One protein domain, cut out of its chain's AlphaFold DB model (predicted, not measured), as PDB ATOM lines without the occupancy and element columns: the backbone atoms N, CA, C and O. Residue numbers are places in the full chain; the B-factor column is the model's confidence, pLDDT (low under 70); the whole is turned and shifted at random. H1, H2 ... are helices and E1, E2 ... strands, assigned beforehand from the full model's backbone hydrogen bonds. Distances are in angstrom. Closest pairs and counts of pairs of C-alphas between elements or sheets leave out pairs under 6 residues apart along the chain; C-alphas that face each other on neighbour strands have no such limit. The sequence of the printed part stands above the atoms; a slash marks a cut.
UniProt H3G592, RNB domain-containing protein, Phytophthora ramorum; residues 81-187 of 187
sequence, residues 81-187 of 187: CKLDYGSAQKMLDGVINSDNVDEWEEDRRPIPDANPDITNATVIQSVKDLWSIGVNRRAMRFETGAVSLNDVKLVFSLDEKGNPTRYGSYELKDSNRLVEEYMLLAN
ATOM      1  N   CYS A  81       2.407  40.277  33.217       92.88
ATOM      2  CA  CYS A  81       3.086  40.618  34.461       92.88
ATOM      3  C   CYS A  81       3.477  42.104  34.495       92.88
ATOM      4  O   CYS A  81       3.219  42.854  33.546       92.88
ATOM      5  N   LYS A  82       4.076  42.539  35.609       92.75
ATOM      6  CA  LYS A  82       4.595  43.897  35.790       92.75
ATOM      7  C   LYS A  82       6.013  43.829  36.343       92.75
ATOM      8  O   LYS A  82       6.205  43.650  37.539       92.75
ATOM      9  N   LEU A  83       6.996  44.010  35.470       94.94
ATOM     10  CA  LEU A  83       8.405  44.028  35.850       94.94
ATOM     11  C   LEU A  83       8.858  45.433  36.254       94.94
ATOM     12  O   LEU A  83       8.413  46.437  35.696       94.94
ATOM     13  N   ASP A  84       9.794  45.489  37.193       94.81
ATOM     14  CA  ASP A  84      10.667  46.640  37.403       94.81
ATOM     15  C   ASP A  84      12.077  46.354  36.866       94.81
ATOM     16  O   ASP A  84      12.451  45.207  36.613       94.81
ATOM     17  N   TYR A  85      12.880  47.411  36.716       96.56
ATOM     18  CA  TYR A  85      14.248  47.298  36.208       96.56
ATOM     19  C   TYR A  85      15.156  46.415  37.072       96.56
ATOM     20  O   TYR A  85      16.074  45.797  36.538       96.56
ATOM     21  N   GLY A  86      14.929  46.343  38.386       95.69
ATOM     22  CA  GLY A  86      15.688  45.482  39.286       95.69
ATOM     23  C   GLY A  86      15.394  44.009  39.026       95.69
ATOM     24  O   GLY A  86      16.324  43.242  38.795       95.69
ATOM     25  N   SER A  87      14.115  43.639  38.986       95.62
ATOM     26  CA  SER A  87      13.675  42.276  38.659       95.62
ATOM     27  C   SER A  87      14.152  41.845  37.269       95.62
ATOM     28  O   SER A  87      14.738  40.775  37.124       95.62
ATOM     29  N   ALA A  88      13.996  42.702  36.256       97.44
ATOM     30  CA  ALA A  88      14.493  42.418  34.909       97.44
ATOM     31  C   ALA A  88      16.023  42.256  34.879       97.44
ATOM     32  O   ALA A  88      16.520  41.344  34.227       97.44
ATOM     33  N   GLN A  89      16.779  43.077  35.620       97.94
ATOM     34  CA  GLN A  89      18.234  42.916  35.704       97.94
ATOM     35  C   GLN A  89      18.612  41.577  36.346       97.94
ATOM     36  O   GLN A  89      19.436  40.857  35.796       97.94
ATOM     37  N   LYS A  90      17.961  41.192  37.450       97.50
ATOM     38  CA  LYS A  90      18.190  39.890  38.095       97.50
ATOM     39  C   LYS A  90      17.921  38.707  37.152       97.50
ATOM     40  O   LYS A  90      18.572  37.675  37.291       97.50
ATOM     41  N   MET A  91      16.990  38.836  36.200       97.44
ATOM     42  CA  MET A  91      16.762  37.821  35.158       97.44
ATOM     43  C   MET A  91      17.922  37.742  34.158       97.44
ATOM     44  O   MET A  91      18.317  36.643  33.763       97.44
ATOM     45  N   LEU A  92      18.474  38.893  33.759       97.38
ATOM     46  CA  LEU A  92      19.642  38.964  32.874       97.38
ATOM     47  C   LEU A  92      20.900  38.410  33.554       97.38
ATOM     48  O   LEU A  92      21.633  37.641  32.940       97.38
ATOM     49  N   ASP A  93      21.084  38.714  34.839       96.88
ATOM     50  CA  ASP A  93      22.211  38.245  35.654       96.88
ATOM     51  C   ASP A  93      22.099  36.752  36.028       96.88
ATOM     52  O   ASP A  93      23.021  36.174  36.601       96.88
ATOM     53  N   GLY A  94      20.957  36.112  35.743       95.69
ATOM     54  CA  GLY A  94      20.693  34.705  36.054       95.69
ATOM     55  C   GLY A  94      20.322  34.420  37.514       95.69
ATOM     56  O   GLY A  94      20.134  33.256  37.867       95.69
ATOM     57  N   VAL A  95      20.171  35.458  38.344       96.00
ATOM     58  CA  VAL A  95      19.700  35.354  39.737       96.00
ATOM     59  C   VAL A  95      18.257  34.852  39.779       96.00
ATOM     60  O   VAL A  95      17.955  33.930  40.531       96.00
ATOM     61  N   ILE A  96      17.392  35.428  38.935       95.69
ATOM     62  CA  ILE A  96      16.051  34.902  38.656       95.69
ATOM     63  C   ILE A  96      16.149  34.018  37.410       95.69
ATOM     64  O   ILE A  96      16.511  34.488  36.328       95.69
ATOM     65  N   ASN A  97      15.819  32.738  37.545       93.69
ATOM     66  CA  ASN A  97      15.826  31.768  36.451       93.69
ATOM     67  C   ASN A  97      14.684  30.744  36.617       93.69
ATOM     68  O   ASN A  97      13.862  30.879  37.518       93.69
ATOM     69  N   SER A  98      14.583  29.758  35.718       86.69
ATOM     70  CA  SER A  98      13.498  28.760  35.745       86.69
ATOM     71  C   SER A  98      13.443  27.957  37.042       86.69
ATOM     72  O   SER A  98      12.358  27.555  37.455       86.69
ATOM     73  N   ASP A  99      14.597  27.759  37.676       88.12
ATOM     74  CA  ASP A  99      14.766  26.897  38.842       88.12
ATOM     75  C   ASP A  99      14.801  27.712  40.146       88.12
ATOM     76  O   ASP A  99      14.650  27.157  41.232       88.12
ATOM     77  N   ASN A 100      14.976  29.036  40.044       90.75
ATOM     78  CA  ASN A 100      15.010  29.971  41.162       90.75
ATOM     79  C   ASN A 100      14.213  31.243  40.841       90.75
ATOM     80  O   ASN A 100      14.716  32.170  40.198       90.75
ATOM     81  N   VAL A 101      12.969  31.294  41.317       91.44
ATOM     82  CA  VAL A 101      12.066  32.448  41.154       91.44
ATOM     83  C   VAL A 101      11.813  33.201  42.458       91.44
ATOM     84  O   VAL A 101      11.062  34.173  42.453       91.44
ATOM     85  N   ASP A 102      12.439  32.800  43.567       90.50
ATOM     86  CA  ASP A 102      12.167  33.350  44.903       90.50
ATOM     87  C   ASP A 102      12.496  34.846  44.997       90.50
ATOM     88  O   ASP A 102      11.798  35.614  45.654       90.50
ATOM     89  N   GLU A 103      13.505  35.283  44.243       89.56
ATOM     90  CA  GLU A 103      13.934  36.682  44.127       89.56
ATOM     91  C   GLU A 103      13.000  37.561  43.270       89.56
ATOM     92  O   GLU A 103      13.232  38.770  43.141       89.56
ATOM     93  N   TRP A 104      11.963  36.965  42.667       92.94
ATOM     94  CA  TRP A 104      10.915  37.646  41.910       92.94
ATOM     95  C   TRP A 104       9.654  37.771  42.771       92.94
ATOM     96  O   TRP A 104       9.024  36.762  43.071       92.94
ATOM     97  N   GLU A 105       9.253  38.990  43.140       91.19
ATOM     98  CA  GLU A 105       8.033  39.248  43.928       91.19
ATOM     99  C   GLU A 105       6.794  38.560  43.317       91.19
ATOM    100  O   GLU A 105       6.524  38.715  42.125       91.19
ATOM    101  N   GLU A 106       6.042  37.796  44.122       89.06
ATOM    102  CA  GLU A 106       4.914  36.970  43.655       89.06
ATOM    103  C   GLU A 106       3.827  37.771  42.933       89.06
ATOM    104  O   GLU A 106       3.328  37.338  41.895       89.06
ATOM    105  N   ASP A 107       3.503  38.966  43.427       88.31
ATOM    106  CA  ASP A 107       2.503  39.871  42.851       88.31
ATOM    107  C   ASP A 107       2.936  40.478  41.504       88.31
ATOM    108  O   ASP A 107       2.122  41.061  40.780       88.31
ATOM    109  N   ARG A 108       4.213  40.322  41.141       89.81
ATOM    110  CA  ARG A 108       4.790  40.762  39.867       89.81
ATOM    111  C   ARG A 108       5.016  39.630  38.880       89.81
ATOM    112  O   ARG A 108       5.491  39.906  37.774       89.81
ATOM    113  N   ARG A 109       4.708  38.385  39.245       90.50
ATOM    114  CA  ARG A 109       4.837  37.219  38.365       90.50
ATOM    115  C   ARG A 109       3.645  37.119  37.399       90.50
ATOM    116  O   ARG A 109       2.580  37.683  37.659       90.50
ATOM    117  N   PRO A 110       3.805  36.429  36.259       88.25
ATOM    118  CA  PRO A 110       2.694  36.043  35.406       88.25
ATOM    119  C   PRO A 110       1.642  35.248  36.170       88.25
ATOM    120  O   PRO A 110       1.980  34.337  36.922       88.25
ATOM    121  N   ILE A 111       0.369  35.568  35.939       80.94
ATOM    122  CA  ILE A 111      -0.750  34.773  36.453       80.94
ATOM    123  C   ILE A 111      -1.115  33.719  35.394       80.94
ATOM    124  O   ILE A 111      -1.530  34.120  34.299       80.94
ATOM    125  N   PRO A 112      -0.993  32.409  35.693       68.19
ATOM    126  CA  PRO A 112      -1.238  31.335  34.722       68.19
ATOM    127  C   PRO A 112      -2.669  31.304  34.169       68.19
ATOM    128  O   PRO A 112      -2.881  30.931  33.018       68.19
ATOM    129  N   ASP A 113      -3.652  31.739  34.962       66.25
ATOM    130  CA  ASP A 113      -5.080  31.590  34.643       66.25
ATOM    131  C   ASP A 113      -5.533  32.354  33.388       66.25
ATOM    132  O   ASP A 113      -6.557  32.019  32.796       66.25
ATOM    133  N   ALA A 114      -4.797  33.387  32.966       64.56
ATOM    134  CA  ALA A 114      -5.163  34.182  31.793       64.56
ATOM    135  C   ALA A 114      -4.610  33.627  30.474       64.56
ATOM    136  O   ALA A 114      -5.203  33.864  29.421       64.56
ATOM    137  N   ASN A 115      -3.474  32.928  30.518       74.56
ATOM    138  CA  ASN A 115      -2.889  32.241  29.374       74.56
ATOM    139  C   ASN A 115      -1.942  31.135  29.884       74.56
ATOM    140  O   ASN A 115      -0.857  31.471  30.370       74.56
ATOM    141  N   PRO A 116      -2.312  29.845  29.745       79.56
ATOM    142  CA  PRO A 116      -1.499  28.719  30.214       79.56
ATOM    143  C   PRO A 116      -0.103  28.653  29.587       79.56
ATOM    144  O   PRO A 116       0.815  28.109  30.198       79.56
ATOM    145  N   ASP A 117       0.070  29.224  28.394       85.00
ATOM    146  CA  ASP A 117       1.346  29.223  27.677       85.00
ATOM    147  C   ASP A 117       2.341  30.238  28.263       85.00
ATOM    148  O   ASP A 117       3.535  30.176  27.969       85.00
ATOM    149  N   ILE A 118       1.883  31.170  29.110       88.81
ATOM    150  CA  ILE A 118       2.740  32.171  29.747       88.81
ATOM    151  C   ILE A 118       3.117  31.713  31.156       88.81
ATOM    152  O   ILE A 118       2.352  31.827  32.112       88.81
ATOM    153  N   THR A 119       4.360  31.267  31.293       91.88
ATOM    154  CA  THR A 119       4.976  30.861  32.563       91.88
ATOM    155  C   THR A 119       6.117  31.797  32.965       91.88
ATOM    156  O   THR A 119       6.628  32.568  32.145       91.88
ATOM    157  N   ASN A 120       6.592  31.681  34.210       93.12
ATOM    158  CA  ASN A 120       7.798  32.379  34.669       93.12
ATOM    159  C   ASN A 120       8.979  32.152  33.713       93.12
ATOM    160  O   ASN A 120       9.642  33.107  33.316       93.12
ATOM    161  N   ALA A 121       9.188  30.902  33.284       93.44
ATOM    162  CA  ALA A 121      10.263  30.541  32.367       93.44
ATOM    163  C   ALA A 121      10.135  31.262  31.017       93.44
ATOM    164  O   ALA A 121      11.118  31.812  30.527       93.44
ATOM    165  N   THR A 122       8.927  31.336  30.446       94.12
ATOM    166  CA  THR A 122       8.716  32.026  29.159       94.12
ATOM    167  C   THR A 122       8.981  33.527  29.239       94.12
ATOM    168  O   THR A 122       9.563  34.094  28.315       94.12
ATOM    169  N   VAL A 123       8.622  34.178  30.351       95.25
ATOM    170  CA  VAL A 123       8.888  35.611  30.546       95.25
ATOM    171  C   VAL A 123      10.374  35.868  30.752       95.25
ATOM    172  O   VAL A 123      10.920  36.768  30.120       95.25
ATOM    173  N   ILE A 124      11.043  35.053  31.572       96.25
ATOM    174  CA  ILE A 124      12.494  35.148  31.780       96.25
ATOM    175  C   ILE A 124      13.229  34.973  30.447       96.25
ATOM    176  O   ILE A 124      14.123  35.758  30.133       96.25
ATOM    177  N   GLN A 125      12.831  33.980  29.647       96.44
ATOM    178  CA  GLN A 125      13.424  33.751  28.334       96.44
ATOM    179  C   GLN A 125      13.168  34.932  27.393       96.44
ATOM    180  O   GLN A 125      14.110  35.440  26.800       96.44
ATOM    181  N   SER A 126      11.941  35.459  27.352       96.50
ATOM    182  CA  SER A 126      11.602  36.629  26.528       96.50
ATOM    183  C   SER A 126      12.447  37.858  26.886       96.50
ATOM    184  O   SER A 126      12.895  38.578  25.998       96.50
ATOM    185  N   VAL A 127      12.710  38.102  28.176       97.81
ATOM    186  CA  VAL A 127      13.588  39.199  28.625       97.81
ATOM    187  C   VAL A 127      15.024  38.993  28.132       97.81
ATOM    188  O   VAL A 127      15.649  39.946  27.662       97.81
ATOM    189  N   LYS A 128      15.542  37.762  28.195       97.69
ATOM    190  CA  LYS A 128      16.884  37.420  27.697       97.69
ATOM    191  C   LYS A 128      16.986  37.542  26.178       97.69
ATOM    192  O   LYS A 128      17.966  38.097  25.687       97.69
ATOM    193  N   ASP A 129      15.968  37.095  25.451       97.38
ATOM    194  CA  ASP A 129      15.923  37.178  23.992       97.38
ATOM    195  C   ASP A 129      15.899  38.646  23.547       97.38
ATOM    196  O   ASP A 129      16.742  39.066  22.751       97.38
ATOM    197  N   LEU A 130      15.026  39.464  24.151       98.00
ATOM    198  CA  LEU A 130      14.976  40.909  23.913       98.00
ATOM    199  C   LEU A 130      16.309  41.593  24.245       98.00
ATOM    200  O   LEU A 130      16.748  42.482  23.522       98.00
ATOM    201  N   TRP A 131      16.989  41.180  25.316       98.06
ATOM    202  CA  TRP A 131      18.309  41.723  25.629       98.06
ATOM    203  C   TRP A 131      19.360  41.354  24.584       98.06
ATOM    204  O   TRP A 131      20.107  42.228  24.146       98.06
ATOM    205  N   SER A 132      19.404  40.092  24.151       97.38
ATOM    206  CA  SER A 132      20.397  39.629  23.173       97.38
ATOM    207  C   SER A 132      20.279  40.353  21.826       97.38
ATOM    208  O   SER A 132      21.287  40.714  21.226       97.38
ATOM    209  N   ILE A 133      19.056  40.659  21.391       97.81
ATOM    210  CA  ILE A 133      18.800  41.458  20.187       97.81
ATOM    211  C   ILE A 133      19.101  42.942  20.462       97.81
ATOM    212  O   ILE A 133      19.764  43.611  19.667       97.81
ATOM    213  N   GLY A 134      18.641  43.469  21.601       97.31
ATOM    214  CA  GLY A 134      18.810  44.870  21.986       97.31
ATOM    215  C   GLY A 134      20.274  45.297  22.123       97.31
ATOM    216  O   GLY A 134      20.637  46.385  21.677       97.31
ATOM    217  N   VAL A 135      21.144  44.442  22.671       97.25
ATOM    218  CA  VAL A 135      22.574  44.757  22.821       97.25
ATOM    219  C   VAL A 135      23.275  44.890  21.468       97.25
ATOM    220  O   VAL A 135      24.047  45.832  21.276       97.25
ATOM    221  N   ASN A 136      22.945  44.031  20.499       97.31
ATOM    222  CA  ASN A 136      23.507  44.110  19.151       97.31
ATOM    223  C   ASN A 136      23.045  45.387  18.435       97.31
ATOM    224  O   ASN A 136      23.841  46.090  17.811       97.31
ATOM    225  N   ARG A 137      21.775  45.769  18.609       95.56
ATOM    226  CA  ARG A 137      21.252  47.047  18.100       95.56
ATOM    227  C   ARG A 137      21.959  48.252  18.675       95.56
ATOM    228  O   ARG A 137      22.309  49.171  17.935       95.56
ATOM    229  N   ARG A 138      22.182  48.234  19.986       96.06
ATOM    230  CA  ARG A 138      22.932  49.284  20.660       96.06
ATOM    231  C   ARG A 138      24.331  49.400  20.066       96.06
ATOM    232  O   ARG A 138      24.741  50.509  19.745       96.06
ATOM    233  N   ALA A 139      25.037  48.282  19.888       96.38
ATOM    234  CA  ALA A 139      26.373  48.272  19.295       96.38
ATOM    235  C   ALA A 139      26.379  48.929  17.903       96.38
ATOM    236  O   ALA A 139      27.091  49.914  17.710       96.38
ATOM    237  N   MET A 140      25.491  48.502  16.997       95.25
ATOM    238  CA  MET A 140      25.354  49.096  15.658       95.25
ATOM    239  C   MET A 140      25.069  50.605  15.699       95.25
ATOM    240  O   MET A 140      25.600  51.383  14.905       95.25
ATOM    241  N   ARG A 141      24.235  51.053  16.643       95.88
ATOM    242  CA  ARG A 141      23.909  52.472  16.820       95.88
ATOM    243  C   ARG A 141      25.146  53.301  17.194       95.88
ATOM    244  O   ARG A 141      25.311  54.408  16.686       95.88
ATOM    245  N   PHE A 142      26.030  52.784  18.046       96.00
ATOM    246  CA  PHE A 142      27.287  53.466  18.387       96.00
ATOM    247  C   PHE A 142      28.332  53.376  17.273       96.00
ATOM    248  O   PHE A 142      29.023  54.360  17.022       96.00
ATOM    249  N   GLU A 143      28.404  52.253  16.559       96.06
ATOM    250  CA  GLU A 143      29.261  52.109  15.373       96.06
ATOM    251  C   GLU A 143      28.895  53.114  14.271       96.06
ATOM    252  O   GLU A 143      29.772  53.634  13.584       96.06
ATOM    253  N   THR A 144      27.610  53.453  14.149       93.56
ATOM    254  CA  THR A 144      27.090  54.443  13.189       93.56
ATOM    255  C   THR A 144      27.098  55.886  13.712       93.56
ATOM    256  O   THR A 144      26.567  56.784  13.060       93.56
ATOM    257  N   GLY A 145      27.753  56.145  14.851       94.31
ATOM    258  CA  GLY A 145      28.048  57.499  15.330       94.31
ATOM    259  C   GLY A 145      27.089  58.056  16.382       94.31
ATOM    260  O   GLY A 145      27.095  59.266  16.625       94.31
ATOM    261  N   ALA A 146      26.273  57.223  17.032       95.38
ATOM    262  CA  ALA A 146      25.499  57.690  18.176       95.38
ATOM    263  C   ALA A 146      26.398  58.115  19.344       95.38
ATOM    264  O   ALA A 146      27.448  57.534  19.609       95.38
ATOM    265  N   VAL A 147      25.936  59.114  20.094       92.19
ATOM    266  CA  VAL A 147      26.646  59.656  21.254       92.19
ATOM    267  C   VAL A 147      25.790  59.449  22.496       92.19
ATOM    268  O   VAL A 147      24.592  59.727  22.495       92.19
ATOM    269  N   SER A 148      26.413  58.967  23.571       88.75
ATOM    270  CA  SER A 148      25.773  58.813  24.877       88.75
ATOM    271  C   SER A 148      26.237  59.931  25.800       88.75
ATOM    272  O   SER A 148      27.340  59.867  26.338       88.75
ATOM    273  N   LEU A 149      25.387  60.931  26.012       86.94
ATOM    274  CA  LEU A 149      25.620  62.003  26.981       86.94
ATOM    275  C   LEU A 149      24.685  61.788  28.174       86.94
ATOM    276  O   LEU A 149      23.550  62.254  28.178       86.94
ATOM    277  N   ASN A 150      25.144  61.010  29.155       82.50
ATOM    278  CA  ASN A 150      24.363  60.725  30.356       82.50
ATOM    279  C   ASN A 150      24.826  61.615  31.507       82.50
ATOM    280  O   ASN A 150      25.899  61.391  32.066       82.50
ATOM    281  N   ASP A 151      23.988  62.573  31.888       85.81
ATOM    282  CA  ASP A 151      24.189  63.341  33.114       85.81
ATOM    283  C   ASP A 151      23.858  62.506  34.354       85.81
ATOM    284  O   ASP A 151      22.981  61.631  34.342       85.81
ATOM    285  N   VAL A 152      24.534  62.813  35.463       89.00
ATOM    286  CA  VAL A 152      24.240  62.199  36.760       89.00
ATOM    287  C   VAL A 152      22.842  62.625  37.206       89.00
ATOM    288  O   VAL A 152      22.593  63.791  37.507       89.00
ATOM    289  N   LYS A 153      21.926  61.658  37.290       92.00
ATOM    290  CA  LYS A 153      20.588  61.860  37.858       92.00
ATOM    291  C   LYS A 153      20.592  61.480  39.333       92.00
ATOM    292  O   LYS A 153      21.101  60.421  39.692       92.00
ATOM    293  N   LEU A 154      20.008  62.322  40.181       93.06
ATOM    294  CA  LEU A 154      19.848  62.044  41.609       93.06
ATOM    295  C   LEU A 154      18.514  61.343  41.888       93.06
ATOM    296  O   LEU A 154      17.483  61.704  41.322       93.06
ATOM    297  N   VAL A 155      18.538  60.377  42.804       93.06
ATOM    298  CA  VAL A 155      17.358  59.717  43.376       93.06
ATOM    299  C   VAL A 155      17.321  59.993  44.865       93.06
ATOM    300  O   VAL A 155      18.361  59.969  45.524       93.06
ATOM    301  N   PHE A 156      16.122  60.215  45.395       94.25
ATOM    302  CA  PHE A 156      15.892  60.485  46.807       94.25
ATOM    303  C   PHE A 156      15.064  59.367  47.438       94.25
ATOM    304  O   PHE A 156      14.091  58.899  46.850       94.25
ATOM    305  N   SER A 157      15.433  58.963  48.651       94.19
ATOM    306  CA  SER A 157      14.552  58.214  49.549       94.19
ATOM    307  C   SER A 157      13.804  59.220  50.409       94.19
ATOM    308  O   SER A 157      14.425  60.148  50.927       94.19
ATOM    309  N   LEU A 158      12.488  59.059  50.540       94.62
ATOM    310  CA  LEU A 158      11.634  59.990  51.273       94.62
ATOM    311  C   LEU A 158      11.032  59.315  52.510       94.62
ATOM    312  O   LEU A 158      10.784  58.110  52.493       94.62
ATOM    313  N   ASP A 159      10.796  60.091  53.566       94.31
ATOM    314  CA  ASP A 159       9.967  59.673  54.701       94.31
ATOM    315  C   ASP A 159       8.459  59.755  54.369       94.31
ATOM    316  O   ASP A 159       8.057  60.214  53.297       94.31
ATOM    317  N   GLU A 160       7.600  59.347  55.309       93.69
ATOM    318  CA  GLU A 160       6.134  59.405  55.161       93.69
ATOM    319  C   GLU A 160       5.587  60.828  54.942       93.69
ATOM    320  O   GLU A 160       4.497  61.004  54.398       93.69
ATOM    321  N   LYS A 161       6.336  61.858  55.351       93.25
ATOM    322  CA  LYS A 161       5.980  63.273  55.172       93.25
ATOM    323  C   LYS A 161       6.492  63.834  53.840       93.25
ATOM    324  O   LYS A 161       6.209  64.988  53.521       93.25
ATOM    325  N   GLY A 162       7.218  63.036  53.056       90.75
ATOM    326  CA  GLY A 162       7.804  63.425  51.778       90.75
ATOM    327  C   GLY A 162       9.127  64.189  51.894       90.75
ATOM    328  O   GLY A 162       9.541  64.800  50.907       90.75
ATOM    329  N   ASN A 163       9.785  64.176  53.058       93.44
ATOM    330  CA  ASN A 163      11.101  64.788  53.238       93.44
ATOM    331  C   ASN A 163      12.211  63.822  52.801       93.44
ATOM    332  O   ASN A 163      12.132  62.632  53.114       93.44
ATOM    333  N   PRO A 164      13.269  64.303  52.123       94.12
ATOM    334  CA  PRO A 164      14.380  63.454  51.718       94.12
ATOM    335  C   PRO A 164      15.205  63.000  52.925       94.12
ATOM    336  O   PRO A 164      15.738  63.817  53.671       94.12
ATOM    337  N   THR A 165      15.345  61.687  53.088       95.31
ATOM    338  CA  THR A 165      16.167  61.048  54.128       95.31
ATOM    339  C   THR A 165      17.516  60.579  53.592       95.31
ATOM    340  O   THR A 165      18.499  60.537  54.328       95.31
ATOM    341  N   ARG A 166      17.585  60.247  52.298       94.94
ATOM    342  CA  ARG A 166      18.806  59.819  51.607       94.94
ATOM    343  C   ARG A 166      18.784  60.288  50.159       94.94
ATOM    344  O   ARG A 166      17.712  60.442  49.577       94.94
ATOM    345  N   TYR A 167      19.962  60.462  49.571       94.12
ATOM    346  CA  TYR A 167      20.122  60.637  48.133       94.12
ATOM    347  C   TYR A 167      21.200  59.697  47.581       94.12
ATOM    348  O   TYR A 167      22.040  59.186  48.324       94.12
ATOM    349  N   GLY A 168      21.162  59.460  46.275       93.75
ATOM    350  CA  GLY A 168      22.167  58.696  45.542       93.75
ATOM    351  C   GLY A 168      22.085  58.964  44.045       93.75
ATOM    352  O   GLY A 168      21.174  59.650  43.580       93.75
ATOM    353  N   SER A 169      23.036  58.433  43.286       93.50
ATOM    354  CA  SER A 169      22.994  58.456  41.825       93.50
ATOM    355  C   SER A 169      22.059  57.374  41.286       93.50
ATOM    356  O   SER A 169      22.044  56.250  41.783       93.50
ATOM    357  N   TYR A 170      21.295  57.704  40.247       91.75
ATOM    358  CA  TYR A 170      20.561  56.723  39.459       91.75
ATOM    359  C   TYR A 170      21.534  55.976  38.549       91.75
ATOM    360  O   TYR A 170      22.110  56.562  37.630       91.75
ATOM    361  N   GLU A 171      21.703  54.685  38.797       90.88
ATOM    362  CA  GLU A 171      22.524  53.823  37.954       90.88
ATOM    363  C   GLU A 171      21.691  53.263  36.801       90.88
ATOM    364  O   GLU A 171      20.649  52.640  37.011       90.88
ATOM    365  N   LEU A 172      22.169  53.481  35.574       92.50
ATOM    366  CA  LEU A 172      21.603  52.865  34.380       92.50
ATOM    367  C   LEU A 172      22.115  51.430  34.260       92.50
ATOM    368  O   LEU A 172      23.309  51.210  34.062       92.50
ATOM    369  N   LYS A 173      21.194  50.475  34.348       95.12
ATOM    370  CA  LYS A 173      21.456  49.040  34.221       95.12
ATOM    371  C   LYS A 173      21.176  48.549  32.799       95.12
ATOM    372  O   LYS A 173      20.599  49.273  31.985       95.12
ATOM    373  N   ASP A 174      21.534  47.308  32.495       97.31
ATOM    374  CA  ASP A 174      21.245  46.715  31.185       97.31
ATOM    375  C   ASP A 174      19.743  46.568  30.945       97.31
ATOM    376  O   ASP A 174      19.263  46.847  29.850       97.31
ATOM    377  N   SER A 175      18.963  46.298  31.992       97.50
ATOM    378  CA  SER A 175      17.499  46.331  31.905       97.50
ATOM    379  C   SER A 175      16.935  47.708  31.519       97.50
ATOM    380  O   SER A 175      15.894  47.781  30.864       97.50
ATOM    381  N   ASN A 176      17.608  48.814  31.868       96.88
ATOM    382  CA  ASN A 176      17.231  50.146  31.384       96.88
ATOM    383  C   ASN A 176      17.501  50.284  29.886       96.88
ATOM    384  O   ASN A 176      16.641  50.762  29.147       96.88
ATOM    385  N   ARG A 177      18.687  49.845  29.455       96.12
ATOM    386  CA  ARG A 177      19.130  49.898  28.058       96.12
ATOM    387  C   ARG A 177      18.272  49.014  27.158       96.12
ATOM    388  O   ARG A 177      17.981  49.411  26.039       96.12
ATOM    389  N   LEU A 178      17.807  47.870  27.665       97.94
ATOM    390  CA  LEU A 178      16.852  47.001  26.981       97.94
ATOM    391  C   LEU A 178      15.632  47.807  26.533       97.94
ATOM    392  O   LEU A 178      15.317  47.837  25.350       97.94
ATOM    393  N   VAL A 179      14.968  48.505  27.458       97.88
ATOM    394  CA  VAL A 179      13.789  49.317  27.117       97.88
ATOM    395  C   VAL A 179      14.172  50.492  26.213       97.88
ATOM    396  O   VAL A 179      13.441  50.783  25.270       97.88
ATOM    397  N   GLU A 180      15.314  51.142  26.465       96.81
ATOM    398  CA  GLU A 180      15.820  52.259  25.653       96.81
ATOM    399  C   GLU A 180      15.887  51.901  24.160       96.81
ATOM    400  O   GLU A 180      15.317  52.624  23.349       96.81
ATOM    401  N   GLU A 181      16.513  50.780  23.785       96.81
ATOM    402  CA  GLU A 181      16.726  50.445  22.367       96.81
ATOM    403  C   GLU A 181      15.422  50.167  21.607       96.81
ATOM    404  O   GLU A 181      15.286  50.571  20.450       96.81
ATOM    405  N   TYR A 182      14.437  49.525  22.242       97.75
ATOM    406  CA  TYR A 182      13.138  49.290  21.604       97.75
ATOM    407  C   TYR A 182      12.283  50.556  21.540       97.75
ATOM    408  O   TYR A 182      11.536  50.733  20.581       97.75
ATOM    409  N   MET A 183      12.405  51.462  22.513       97.88
ATOM    410  CA  MET A 183      11.738  52.765  22.439       97.88
ATOM    411  C   MET A 183      12.384  53.675  21.392       97.88
ATOM    412  O   MET A 183      11.670  54.412  20.722       97.88
ATOM    413  N   LEU A 184      13.707  53.616  21.211       96.50
ATOM    414  CA  LEU A 184      14.393  54.324  20.127       96.50
ATOM    415  C   LEU A 184      13.987  53.788  18.753       96.50
ATOM    416  O   LEU A 184      13.799  54.580  17.844       96.50
ATOM    417  N   LEU A 185      13.821  52.470  18.603       96.12
ATOM    418  CA  LEU A 185      13.343  51.867  17.354       96.12
ATOM    419  C   LEU A 185      11.866  52.190  17.060       96.12
ATOM    420  O   LEU A 185      11.465  52.228  15.901       96.12
ATOM    421  N   ALA A 186      11.054  52.380  18.100       97.06
ATOM    422  CA  ALA A 186       9.634  52.697  17.968       97.06
ATOM    423  C   ALA A 186       9.343  54.141  17.528       97.06
ATOM    424  O   ALA A 186       8.249  54.385  17.018       97.06
ATOM    425  N   ASN A 187      10.266  55.074  17.785       94.31
ATOM    426  CA  ASN A 187      10.129  56.500  17.460       94.31
ATOM    427  C   ASN A 187      10.724  56.824  16.089       94.31
ATOM    428  O   ASN A 187      10.136  57.698  15.416       94.31
TER     429      ASN A 187
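What this domain is: This is residues 81 to 187 of the 187 residues of the protein "RNB domain-containing protein" of Phytophthora ramorum (UniProt H3G592). A two-stranded antiparallel hairpin, E1 and E2, is set off like an arm from a body of three crossed helices, in which the short H1 and the longer H3 both pack on the long H2 and touch each other. A long stretch with no named element, residues 93 to 119, winds between the end of H1 and the beginning of H2. The printed part has 107 residues, with three named helices and two named strands in the order H1, H2, E1, E2, H3; the one sheet has the order E1 - E2, and the class is mostly helix. The whole is loose, with a radius of gyration of the C-alphas of 16.8 A, and the C-alphas span 47 by 43 by 25 A.

Where its parts are: Strand E1 is residues 154 to 158, 12.8 A from first to last C-alpha, beginning at C-alpha 154 (19.848, 62.044, 41.609). Strand E2 is residues 164 to 169, 14.0 A long. Helix H2, residues 120 to 143, is the longest at 35.0 A and runs from C-alpha 120 at (7.798, 32.379, 34.669) to C-alpha 143 at (29.261, 52.109, 15.373). Helix H1 is residues 85 to 92, 10.5 A. Helix H3 is residues 174 to 186, 18.6 A, ending at C-alpha 186 (9.634, 52.697, 17.968).

How they stand to each other: E1 and E2 form a hairpin of antiparallel neighbours, their directions at 154 degrees; N 155 and O 168 are 2.8 A apart and N 157 and O 166 are 2.9 A apart, both within hydrogen-bond range. Both strands are apart from H1, E2 is apart from H2, and E1 is apart from H3. H3 and H2 touch, closest at the C-alphas of Leu 178 and Trp 131, 5.6 A, with residues 130 to 138 of H2 alone. They run the same way at a steep tilt of 69 degrees, only just short of about perpendicular. H1 touches residues 124 to 131 of H2 alone, closest at the C-alphas of Met 91 and Ile 124, 6.1 A, about perpendicular at 86 degrees. H1 touches residues 174 to 176 of H3 alone, closest at the C-alphas of Gln 89 and Ser 175, 5.2 A, about perpendicular at 80 degrees. Every O i to N i+4 pair is within hydrogen-bond range in H1; the counts are 19 of 20 in H2 and 7 of 9 in H3.

The domain as a whole: The two C-alphas farthest apart, those of Thr 144 and Lys 161, are 47.8 A from each other. The printed part has no cut and ends at residue 187, the chain's last residue. The link from H1 to H2 is long, with 27 residues; H2 to E1 is short, and E1 to E2 and E2 to H3 are tight. The mean pLDDT of the printed part is 92.9, and residues 112 to 114 are under 70.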